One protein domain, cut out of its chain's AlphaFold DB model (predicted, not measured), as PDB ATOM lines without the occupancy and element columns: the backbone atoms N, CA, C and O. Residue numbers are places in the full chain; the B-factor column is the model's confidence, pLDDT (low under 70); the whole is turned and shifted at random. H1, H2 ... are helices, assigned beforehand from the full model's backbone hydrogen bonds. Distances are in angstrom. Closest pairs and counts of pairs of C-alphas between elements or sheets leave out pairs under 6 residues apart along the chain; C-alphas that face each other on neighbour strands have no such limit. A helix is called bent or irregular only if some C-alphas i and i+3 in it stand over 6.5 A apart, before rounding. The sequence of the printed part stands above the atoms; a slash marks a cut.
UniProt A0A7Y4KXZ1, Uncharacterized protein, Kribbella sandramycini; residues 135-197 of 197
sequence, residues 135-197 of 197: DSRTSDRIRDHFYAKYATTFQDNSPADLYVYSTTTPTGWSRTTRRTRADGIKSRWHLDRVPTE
ATOM      1  N   ASP A 135     -44.749 -28.839  17.763       56.00
ATOM      2  CA  ASP A 135     -45.050 -29.299  16.401       56.00
ATOM      3  C   ASP A 135     -46.558 -29.350  16.102       56.00
ATOM      4  O   ASP A 135     -47.028 -30.090  15.237       56.00
ATOM      5  N   SER A 136     -47.360 -28.557  16.819       72.62
ATOM      6  CA  SER A 136     -48.773 -28.420  16.471       72.62
ATOM      7  C   SER A 136     -48.948 -27.684  15.142       72.62
ATOM      8  O   SER A 136     -48.250 -26.713  14.840       72.62
ATOM      9  N   ARG A 137     -49.991 -28.033  14.386       77.19
ATOM     10  CA  ARG A 137     -50.354 -27.282  13.171       77.19
ATOM     11  C   ARG A 137     -50.728 -25.826  13.446       77.19
ATOM     12  O   ARG A 137     -50.624 -24.990  12.553       77.19
ATOM     13  N   THR A 138     -51.152 -25.506  14.671       82.81
ATOM     14  CA  THR A 138     -51.351 -24.115  15.104       82.81
ATOM     15  C   THR A 138     -50.008 -23.389  15.210       82.81
ATOM     16  O   THR A 138     -49.889 -22.258  14.743       82.81
ATOM     17  N   SER A 139     -48.984 -24.049  15.762       84.38
ATOM     18  CA  SER A 139     -47.609 -23.540  15.828       84.38
ATOM     19  C   SER A 139     -47.045 -23.283  14.427       84.38
ATOM     20  O   SER A 139     -46.565 -22.178  14.178       84.38
ATOM     21  N   ASP A 140     -47.181 -24.241  13.503       86.94
ATOM     22  CA  ASP A 140     -46.762 -24.086  12.102       86.94
ATOM     23  C   ASP A 140     -47.482 -22.928  11.411       86.94
ATOM     24  O   ASP A 140     -46.857 -22.062  10.806       86.94
ATOM     25  N   ARG A 141     -48.807 -22.849  11.560       87.88
ATOM     26  CA  ARG A 141     -49.606 -21.782  10.951       87.88
ATOM     27  C   ARG A 141     -49.196 -20.397  11.457       87.88
ATOM     28  O   ARG A 141     -49.114 -19.456  10.667       87.88
ATOM     29  N   ILE A 142     -48.959 -20.255  12.765       90.31
ATOM     30  CA  ILE A 142     -48.501 -18.989  13.351       90.31
ATOM     31  C   ILE A 142     -47.089 -18.657  12.861       90.31
ATOM     32  O   ILE A 142     -46.858 -17.507  12.491       90.31
ATOM     33  N   ARG A 143     -46.182 -19.643  12.806       91.94
ATOM     34  CA  ARG A 143     -44.828 -19.485  12.255       91.94
ATOM     35  C   ARG A 143     -44.869 -18.960  10.829       91.94
ATOM     36  O   ARG A 143     -44.275 -17.925  10.550       91.94
ATOM     37  N   ASP A 144     -45.570 -19.662   9.947       92.00
ATOM     38  CA  ASP A 144     -45.583 -19.361   8.517       92.00
ATOM     39  C   ASP A 144     -46.148 -17.956   8.269       92.00
ATOM     40  O   ASP A 144     -45.632 -17.196   7.448       92.00
ATOM     41  N   HIS A 145     -47.162 -17.559   9.045       91.50
ATOM     42  CA  HIS A 145     -47.662 -16.192   9.015       91.50
ATOM     43  C   HIS A 145     -46.643 -15.175   9.538       91.50
ATOM     44  O   HIS A 145     -46.496 -14.115   8.937       91.50
ATOM     45  N   PHE A 146     -45.955 -15.466  10.644       90.56
ATOM     46  CA  PHE A 146     -44.911 -14.594  11.182       90.56
ATOM     47  C   PHE A 146     -43.795 -14.370  10.162       90.56
ATOM     48  O   PHE A 146     -43.431 -13.224   9.911       90.56
ATOM     49  N   TYR A 147     -43.312 -15.439   9.529       93.06
ATOM     50  CA  TYR A 147     -42.295 -15.368   8.482       93.06
ATOM     51  C   TYR A 147     -42.772 -14.495   7.323       93.06
ATOM     52  O   TYR A 147     -42.118 -13.522   6.964       93.06
ATOM     53  N   ALA A 148     -43.969 -14.759   6.795       93.00
ATOM     54  CA  ALA A 148     -44.518 -13.958   5.705       93.00
ATOM     55  C   ALA A 148     -44.705 -12.477   6.086       93.00
ATOM     56  O   ALA A 148     -44.493 -11.589   5.264       93.00
ATOM     57  N   LYS A 149     -45.106 -12.199   7.330       92.69
ATOM     58  CA  LYS A 149     -45.421 -10.845   7.802       92.69
ATOM     59  C   LYS A 149     -44.188  -9.988   8.050       92.69
ATOM     60  O   LYS A 149     -44.260  -8.781   7.839       92.69
ATOM     61  N   TYR A 150     -43.094 -10.592   8.504       92.19
ATOM     62  CA  TYR A 150     -41.871  -9.871   8.856       92.19
ATOM     63  C   TYR A 150     -40.758  -9.976   7.802       92.19
ATOM     64  O   TYR A 150     -39.725  -9.342   7.988       92.19
ATOM     65  N   ALA A 151     -40.983 -10.678   6.683       90.62
ATOM     66  CA  ALA A 151     -40.032 -10.892   5.578       90.62
ATOM     67  C   ALA A 151     -39.251  -9.658   5.110       90.62
ATOM     68  O   ALA A 151     -38.102  -9.787   4.715       90.62
ATOM     69  N   THR A 152     -39.859  -8.475   5.150       90.00
ATOM     70  CA  THR A 152     -39.230  -7.218   4.708       90.00
ATOM     71  C   THR A 152     -39.287  -6.123   5.772       90.00
ATOM     72  O   THR A 152     -39.112  -4.944   5.475       90.00
ATOM     73  N   THR A 153     -39.611  -6.480   7.019       91.56
ATOM     74  CA  THR A 153     -39.875  -5.484   8.069       91.56
ATOM     75  C   THR A 153     -38.610  -5.045   8.793       91.56
ATOM     76  O   THR A 153     -38.487  -3.870   9.143       91.56
ATOM     77  N   PHE A 154     -37.689  -5.974   9.039       92.12
ATOM     78  CA  PHE A 154     -36.464  -5.725   9.795       92.12
ATOM     79  C   PHE A 154     -35.241  -5.804   8.893       92.12
ATOM     80  O   PHE A 154     -35.284  -6.428   7.839       92.12
ATOM     81  N   GLN A 155     -34.163  -5.144   9.307       91.25
ATOM     82  CA  GLN A 155     -32.864  -5.280   8.658       91.25
ATOM     83  C   GLN A 155     -32.364  -6.724   8.806       91.25
ATOM     84  O   GLN A 155     -32.469  -7.297   9.896       91.25
ATOM     85  N   ASP A 156     -31.796  -7.280   7.737       90.62
ATOM     86  CA  ASP A 156     -31.273  -8.648   7.714       90.62
ATOM     87  C   ASP A 156     -30.278  -8.886   8.861       90.62
ATOM     88  O   ASP A 156     -29.341  -8.110   9.063       90.62
ATOM     89  N   ASN A 157     -30.458  -9.985   9.601       88.12
ATOM     90  CA  ASN A 157     -29.640 -10.371  10.761       88.12
ATOM     91  C   ASN A 157     -29.697  -9.405  11.960       88.12
ATOM     92  O   ASN A 157     -28.909  -9.542  12.901       88.12
ATOM     93  N   SER A 158     -30.625  -8.445  11.975       90.19
ATOM     94  CA  SER A 158     -30.882  -7.642  13.172       90.19
ATOM     95  C   SER A 158     -31.406  -8.502  14.335       90.19
ATOM     96  O   SER A 158     -31.973  -9.578  14.124       90.19
ATOM     97  N   PRO A 159     -31.272  -8.048  15.596       89.69
ATOM     98  CA  PRO A 159     -31.857  -8.749  16.736       89.69
ATOM     99  C   PRO A 159     -33.356  -9.054  16.570       89.69
ATOM    100  O   PRO A 159     -33.786 -10.152  16.920       89.69
ATOM    101  N   ALA A 160     -34.150  -8.123  16.026       88.31
ATOM    102  CA  ALA A 160     -35.566  -8.354  15.727       88.31
ATOM    103  C   ALA A 160     -35.781  -9.443  14.665       88.31
ATOM    104  O   ALA A 160     -36.651 -10.297  14.843       88.31
ATOM    105  N   ASP A 161     -34.970  -9.446  13.605       91.38
ATOM    106  CA  ASP A 161     -35.000 -10.453  12.541       91.38
ATOM    107  C   ASP A 161     -34.690 -11.862  13.077       91.38
ATOM    108  O   ASP A 161     -35.403 -12.832  12.800       91.38
ATOM    109  N   LEU A 162     -33.718 -11.971  13.988       90.25
ATOM    110  CA  LEU A 162     -33.416 -13.226  14.678       90.25
ATOM    111  C   LEU A 162     -34.596 -13.715  15.532       90.25
ATOM    112  O   LEU A 162     -34.871 -14.911  15.558       90.25
ATOM    113  N   TYR A 163     -35.369 -12.842  16.185       90.25
ATOM    114  CA  TYR A 163     -36.586 -13.291  16.881       90.25
ATOM    115  C   TYR A 163     -37.649 -13.851  15.933       90.25
ATOM    116  O   TYR A 163     -38.445 -14.698  16.353       90.25
ATOM    117  N   VAL A 164     -37.655 -13.437  14.665       88.44
ATOM    118  CA  VAL A 164     -38.524 -14.021  13.644       88.44
ATOM    119  C   VAL A 164     -37.969 -15.382  13.228       88.44
ATOM    120  O   VAL A 164     -38.640 -16.379  13.472       88.44
ATOM    121  N   TYR A 165     -36.743 -15.457  12.703       89.44
ATOM    122  CA  TYR A 165     -36.248 -16.636  11.969       89.44
ATOM    123  C   TYR A 165     -35.311 -17.574  12.735       89.44
ATOM    124  O   TYR A 165     -35.006 -18.663  12.247       89.44
ATOM    125  N   SER A 166     -34.846 -17.203  13.931       85.44
ATOM    126  CA  SER A 166     -33.888 -18.016  14.688       85.44
ATOM    127  C   SER A 166     -34.447 -19.401  15.000       85.44
ATOM    128  O   SER A 166     -35.559 -19.550  15.522       85.44
ATOM    129  N   THR A 167     -33.635 -20.417  14.718       77.31
ATOM    130  CA  THR A 167     -33.872 -21.817  15.088       77.31
ATOM    131  C   THR A 167     -33.194 -22.186  16.409       77.31
ATOM    132  O   THR A 167     -33.526 -23.207  17.006       77.31
ATOM    133  N   THR A 168     -32.276 -21.351  16.906       71.31
ATOM    134  CA  THR A 168     -31.407 -21.663  18.050       71.31
ATOM    135  C   THR A 168     -31.810 -20.942  19.329       71.31
ATOM    136  O   THR A 168     -31.677 -21.506  20.410       71.31
ATOM    137  N   THR A 169     -32.304 -19.707  19.254       75.19
ATOM    138  CA  THR A 169     -32.791 -18.955  20.421       75.19
ATOM    139  C   THR A 169     -33.717 -17.814  19.981       75.19
ATOM    140  O   THR A 169     -33.243 -16.893  19.314       75.19
ATOM    141  N   PRO A 170     -35.007 -17.824  20.369       78.62
ATOM    142  CA  PRO A 170     -35.711 -18.919  21.045       78.62
ATOM    143  C   PRO A 170     -36.007 -20.092  20.082       78.62
ATOM    144  O   PRO A 170     -36.341 -19.872  18.924       78.62
ATOM    145  N   THR A 171     -35.896 -21.344  20.541       83.19
ATOM    146  CA  THR A 171     -36.119 -22.546  19.705       83.19
ATOM    147  C   THR A 171     -37.602 -22.916  19.598       83.19
ATOM    148  O   THR A 171     -38.353 -22.851  20.577       83.19
ATOM    149  N   GLY A 172     -38.019 -23.343  18.403       85.31
ATOM    150  CA  GLY A 172     -39.368 -23.843  18.132       85.31
ATOM    151  C   GLY A 172     -40.449 -22.758  18.118       85.31
ATOM    152  O   GLY A 172     -40.158 -21.561  18.030       85.31
ATOM    153  N   TRP A 173     -41.706 -23.204  18.187       88.69
ATOM    154  CA  TRP A 173     -42.910 -22.364  18.109       88.69
ATOM    155  C   TRP A 173     -43.954 -22.707  19.177       88.69
ATOM    156  O   TRP A 173     -45.151 -22.478  18.987       88.69
ATOM    157  N   SER A 174     -43.496 -23.207  20.331       87.06
ATOM    158  CA  SER A 174     -44.346 -23.401  21.511       87.06
ATOM    159  C   SER A 174     -45.048 -22.102  21.922       87.06
ATOM    160  O   SER A 174     -44.590 -20.999  21.612       87.06
ATOM    161  N   ARG A 175     -46.130 -22.214  22.693       84.56
ATOM    162  CA  ARG A 175     -46.866 -21.053  23.211       84.56
ATOM    163  C   ARG A 175     -45.987 -20.039  23.946       84.56
ATOM    164  O   ARG A 175     -46.155 -18.833  23.767       84.56
ATOM    165  N   THR A 176     -45.053 -20.507  24.769       87.81
ATOM    166  CA  THR A 176     -44.110 -19.634  25.478       87.81
ATOM    167  C   THR A 176     -43.117 -19.012  24.507       87.81
ATOM    168  O   THR A 176     -42.942 -17.796  24.535       87.81
ATOM    169  N   THR A 177     -42.557 -19.799  23.583       90.06
ATOM    170  CA  THR A 177     -41.639 -19.299  22.552       90.06
ATOM    171  C   THR A 177     -42.282 -18.209  21.693       90.06
ATOM    172  O   THR A 177     -41.660 -17.175  21.464       90.06
ATOM    173  N   ARG A 178     -43.539 -18.383  21.261       90.75
ATOM    174  CA  ARG A 178     -44.283 -17.373  20.485       90.75
ATOM    175  C   ARG A 178     -44.325 -16.023  21.202       90.75
ATOM    176  O   ARG A 178     -44.093 -14.988  20.585       90.75
ATOM    177  N   ARG A 179     -44.578 -16.036  22.514       91.50
ATOM    178  CA  ARG A 179     -44.601 -14.822  23.343       91.50
ATOM    179  C   ARG A 179     -43.215 -14.202  23.471       91.50
ATOM    180  O   ARG A 179     -43.088 -13.013  23.222       91.50
ATOM    181  N   THR A 180     -42.187 -15.009  23.731       92.25
ATOM    182  CA  THR A 180     -40.796 -14.533  23.775       92.25
ATOM    183  C   THR A 180     -40.377 -13.870  22.460       92.25
ATOM    184  O   THR A 180     -39.770 -12.802  22.479       92.25
ATOM    185  N   ARG A 181     -40.735 -14.460  21.308       93.19
ATOM    186  CA  ARG A 181     -40.497 -13.854  19.986       93.19
ATOM    187  C   ARG A 181     -41.228 -12.515  19.844       93.19
ATOM    188  O   ARG A 181     -40.638 -11.546  19.378       93.19
ATOM    189  N   ALA A 182     -42.483 -12.442  20.289       93.25
ATOM    190  CA  ALA A 182     -43.276 -11.213  20.268       93.25
ATOM    191  C   ALA A 182     -42.670 -10.092  21.127       93.25
ATOM    192  O   ALA A 182     -42.583  -8.956  20.658       93.25
ATOM    193  N   ASP A 183     -42.229 -10.416  22.345       93.56
ATOM    194  CA  ASP A 183     -41.570  -9.480  23.262       93.56
ATOM    195  C   ASP A 183     -40.265  -8.952  22.651       93.56
ATOM    196  O   ASP A 183     -40.019  -7.742  22.631       93.56
ATOM    197  N   GLY A 184     -39.459  -9.858  22.085       91.19
ATOM    198  CA  GLY A 184     -38.216  -9.532  21.393       91.19
ATOM    199  C   GLY A 184     -38.435  -8.539  20.254       91.19
ATOM    200  O   GLY A 184     -37.841  -7.459  20.254       91.19
ATOM    201  N   ILE A 185     -39.369  -8.846  19.351       91.38
ATOM    202  CA  ILE A 185     -39.747  -7.965  18.239       91.38
ATOM    203  C   ILE A 185     -40.251  -6.613  18.743       91.38
ATOM    204  O   ILE A 185     -39.802  -5.569  18.275       91.38
ATOM    205  N   LYS A 186     -41.166  -6.605  19.717       92.69
ATOM    206  CA  LYS A 186     -41.757  -5.367  20.236       92.69
ATOM    207  C   LYS A 186     -40.699  -4.451  20.853       92.69
ATOM    208  O   LYS A 186     -40.729  -3.246  20.616       92.69
ATOM    209  N   SER A 187     -39.753  -5.010  21.609       92.38
ATOM    210  CA  SER A 187     -38.674  -4.242  22.251       92.38
ATOM    211  C   SER A 187     -37.690  -3.614  21.256       92.38
ATOM    212  O   SER A 187     -37.055  -2.607  21.568       92.38
ATOM    213  N   ARG A 188     -37.580  -4.186  20.052       90.50
ATOM    214  CA  ARG A 188     -36.649  -3.770  18.993       90.50
ATOM    215  C   ARG A 188     -37.325  -3.088  17.805       90.50
ATOM    216  O   ARG A 188     -36.641  -2.630  16.896       90.50
ATOM    217  N   TRP A 189     -38.651  -2.949  17.842       90.56
ATOM    218  CA  TRP A 189     -39.476  -2.475  16.730       90.56
ATOM    219  C   TRP A 189     -38.997  -1.154  16.114       90.56
ATOM    220  O   TRP A 189     -38.997  -1.001  14.899       90.56
ATOM    221  N   HIS A 190     -38.583  -0.192  16.939       90.06
ATOM    222  CA  HIS A 190     -38.130   1.121  16.468       90.06
ATOM    223  C   HIS A 190     -36.648   1.167  16.077       90.06
ATOM    224  O   HIS A 190     -36.231   2.128  15.442       90.06
ATOM    225  N   LEU A 191     -35.864   0.168  16.484       89.44
ATOM    226  CA  LEU A 191     -34.414   0.138  16.292       89.44
ATOM    227  C   LEU A 191     -34.037  -0.572  14.991       89.44
ATOM    228  O   LEU A 191     -33.180  -0.095  14.258       89.44
ATOM    229  N   ASP A 192     -34.719  -1.680  14.703       88.88
ATOM    230  CA  ASP A 192     -34.294  -2.626  13.669       88.88
ATOM    231  C   ASP A 192     -35.170  -2.561  12.404       88.88
ATOM    232  O   ASP A 192     -34.917  -3.265  11.425       88.88
ATOM    233  N   ARG A 193     -36.229  -1.741  12.412       89.81
ATOM    234  CA  ARG A 193     -37.169  -1.617  11.292       89.81
ATOM    235  C   ARG A 193     -36.504  -0.939  10.092       89.81
ATOM    236  O   ARG A 193     -35.862   0.100  10.237       89.81
ATOM    237  N   VAL A 194     -36.718  -1.496   8.899       86.31
ATOM    238  CA  VAL A 194     -36.306  -0.860   7.639       86.31
ATOM    239  C   VAL A 194     -37.087   0.455   7.475       86.31
ATOM    240  O   VAL A 194     -38.321   0.434   7.578       86.31
ATOM    241  N   PRO A 195     -36.416   1.603   7.260       79.19
ATOM    242  CA  PRO A 195     -37.097   2.866   7.000       79.19
ATOM    243  C   PRO A 195     -38.019   2.712   5.788       79.19
ATOM    244  O   PRO A 195     -37.576   2.320   4.714       79.19
ATOM    245  N   THR A 196     -39.311   2.978   5.966       74.12
ATOM    246  CA  THR A 196     -40.232   3.102   4.834       74.12
ATOM    247  C   THR A 196     -40.040   4.495   4.251       74.12
ATOM    248  O   THR A 196     -40.325   5.460   4.966       74.12
ATOM    249  N   GLU A 197     -39.504   4.576   3.030       49.16
ATOM    250  CA  GLU A 197     -39.407   5.816   2.239       49.16
ATOM    251  C   GLU A 197     -40.771   6.491   2.039       49.16
ATOM    252  O   GLU A 197     -41.792   5.765   1.927       49.16
TER     253      GLU A 197
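This is residues 135 to 197 of the 197 residues of an uncharacterized protein of Kribbella sandramycini (UniProt A0A7Y4KXZ1). Two long helices, H1 and H3, run the same way along a rod with a gap between them, and short H2 runs back, packing closely on H3 and meeting the last part of H1. The 63 printed residues hold three named helices, H1, H2, H3 in chain order, and no named strand: all helix. The whole is compact, radius of gyration of the C-alphas 11.5 A, spanning 38 by 18 by 16 A.

H1, residues 137 to 150, starts at C-alpha 137 (-50.354, -27.282, 13.171) and measures 19.8 A. H2, residues 159 to 165, measures 10.2 A. H3, residues 175 to 192, measures 24.3 A and ends at C-alpha 192 (-34.294, -2.626, 13.669); it has a kink of 36 degrees near residue 186 and is irregular, C-alphas 187 and 190 being 7.9 A apart.

H1 touches H2 with residues 146 to 150 alone, closest C-alphas Tyr 147 and Val 164, 6.5 A, opposite ways at a steep tilt of 45 degrees. H2 and H3 form a helical hairpin and touch, closest C-alphas Ala 160 and Ile 185, 4.9 A. H1 and H3 are close but not clearly touching, closest C-alphas Ser 139 and Arg 175, 7.8 A. Every O i to N i+4 pair is within hydrogen-bond range in H1 and H2, 12 of 14 in H3.

The farthest C-alphas, Asp 135 and Glu 197, are 38.3 A apart. The printed part has no cut, and both links are short. Residues 135 and 197 have pLDDT under 70.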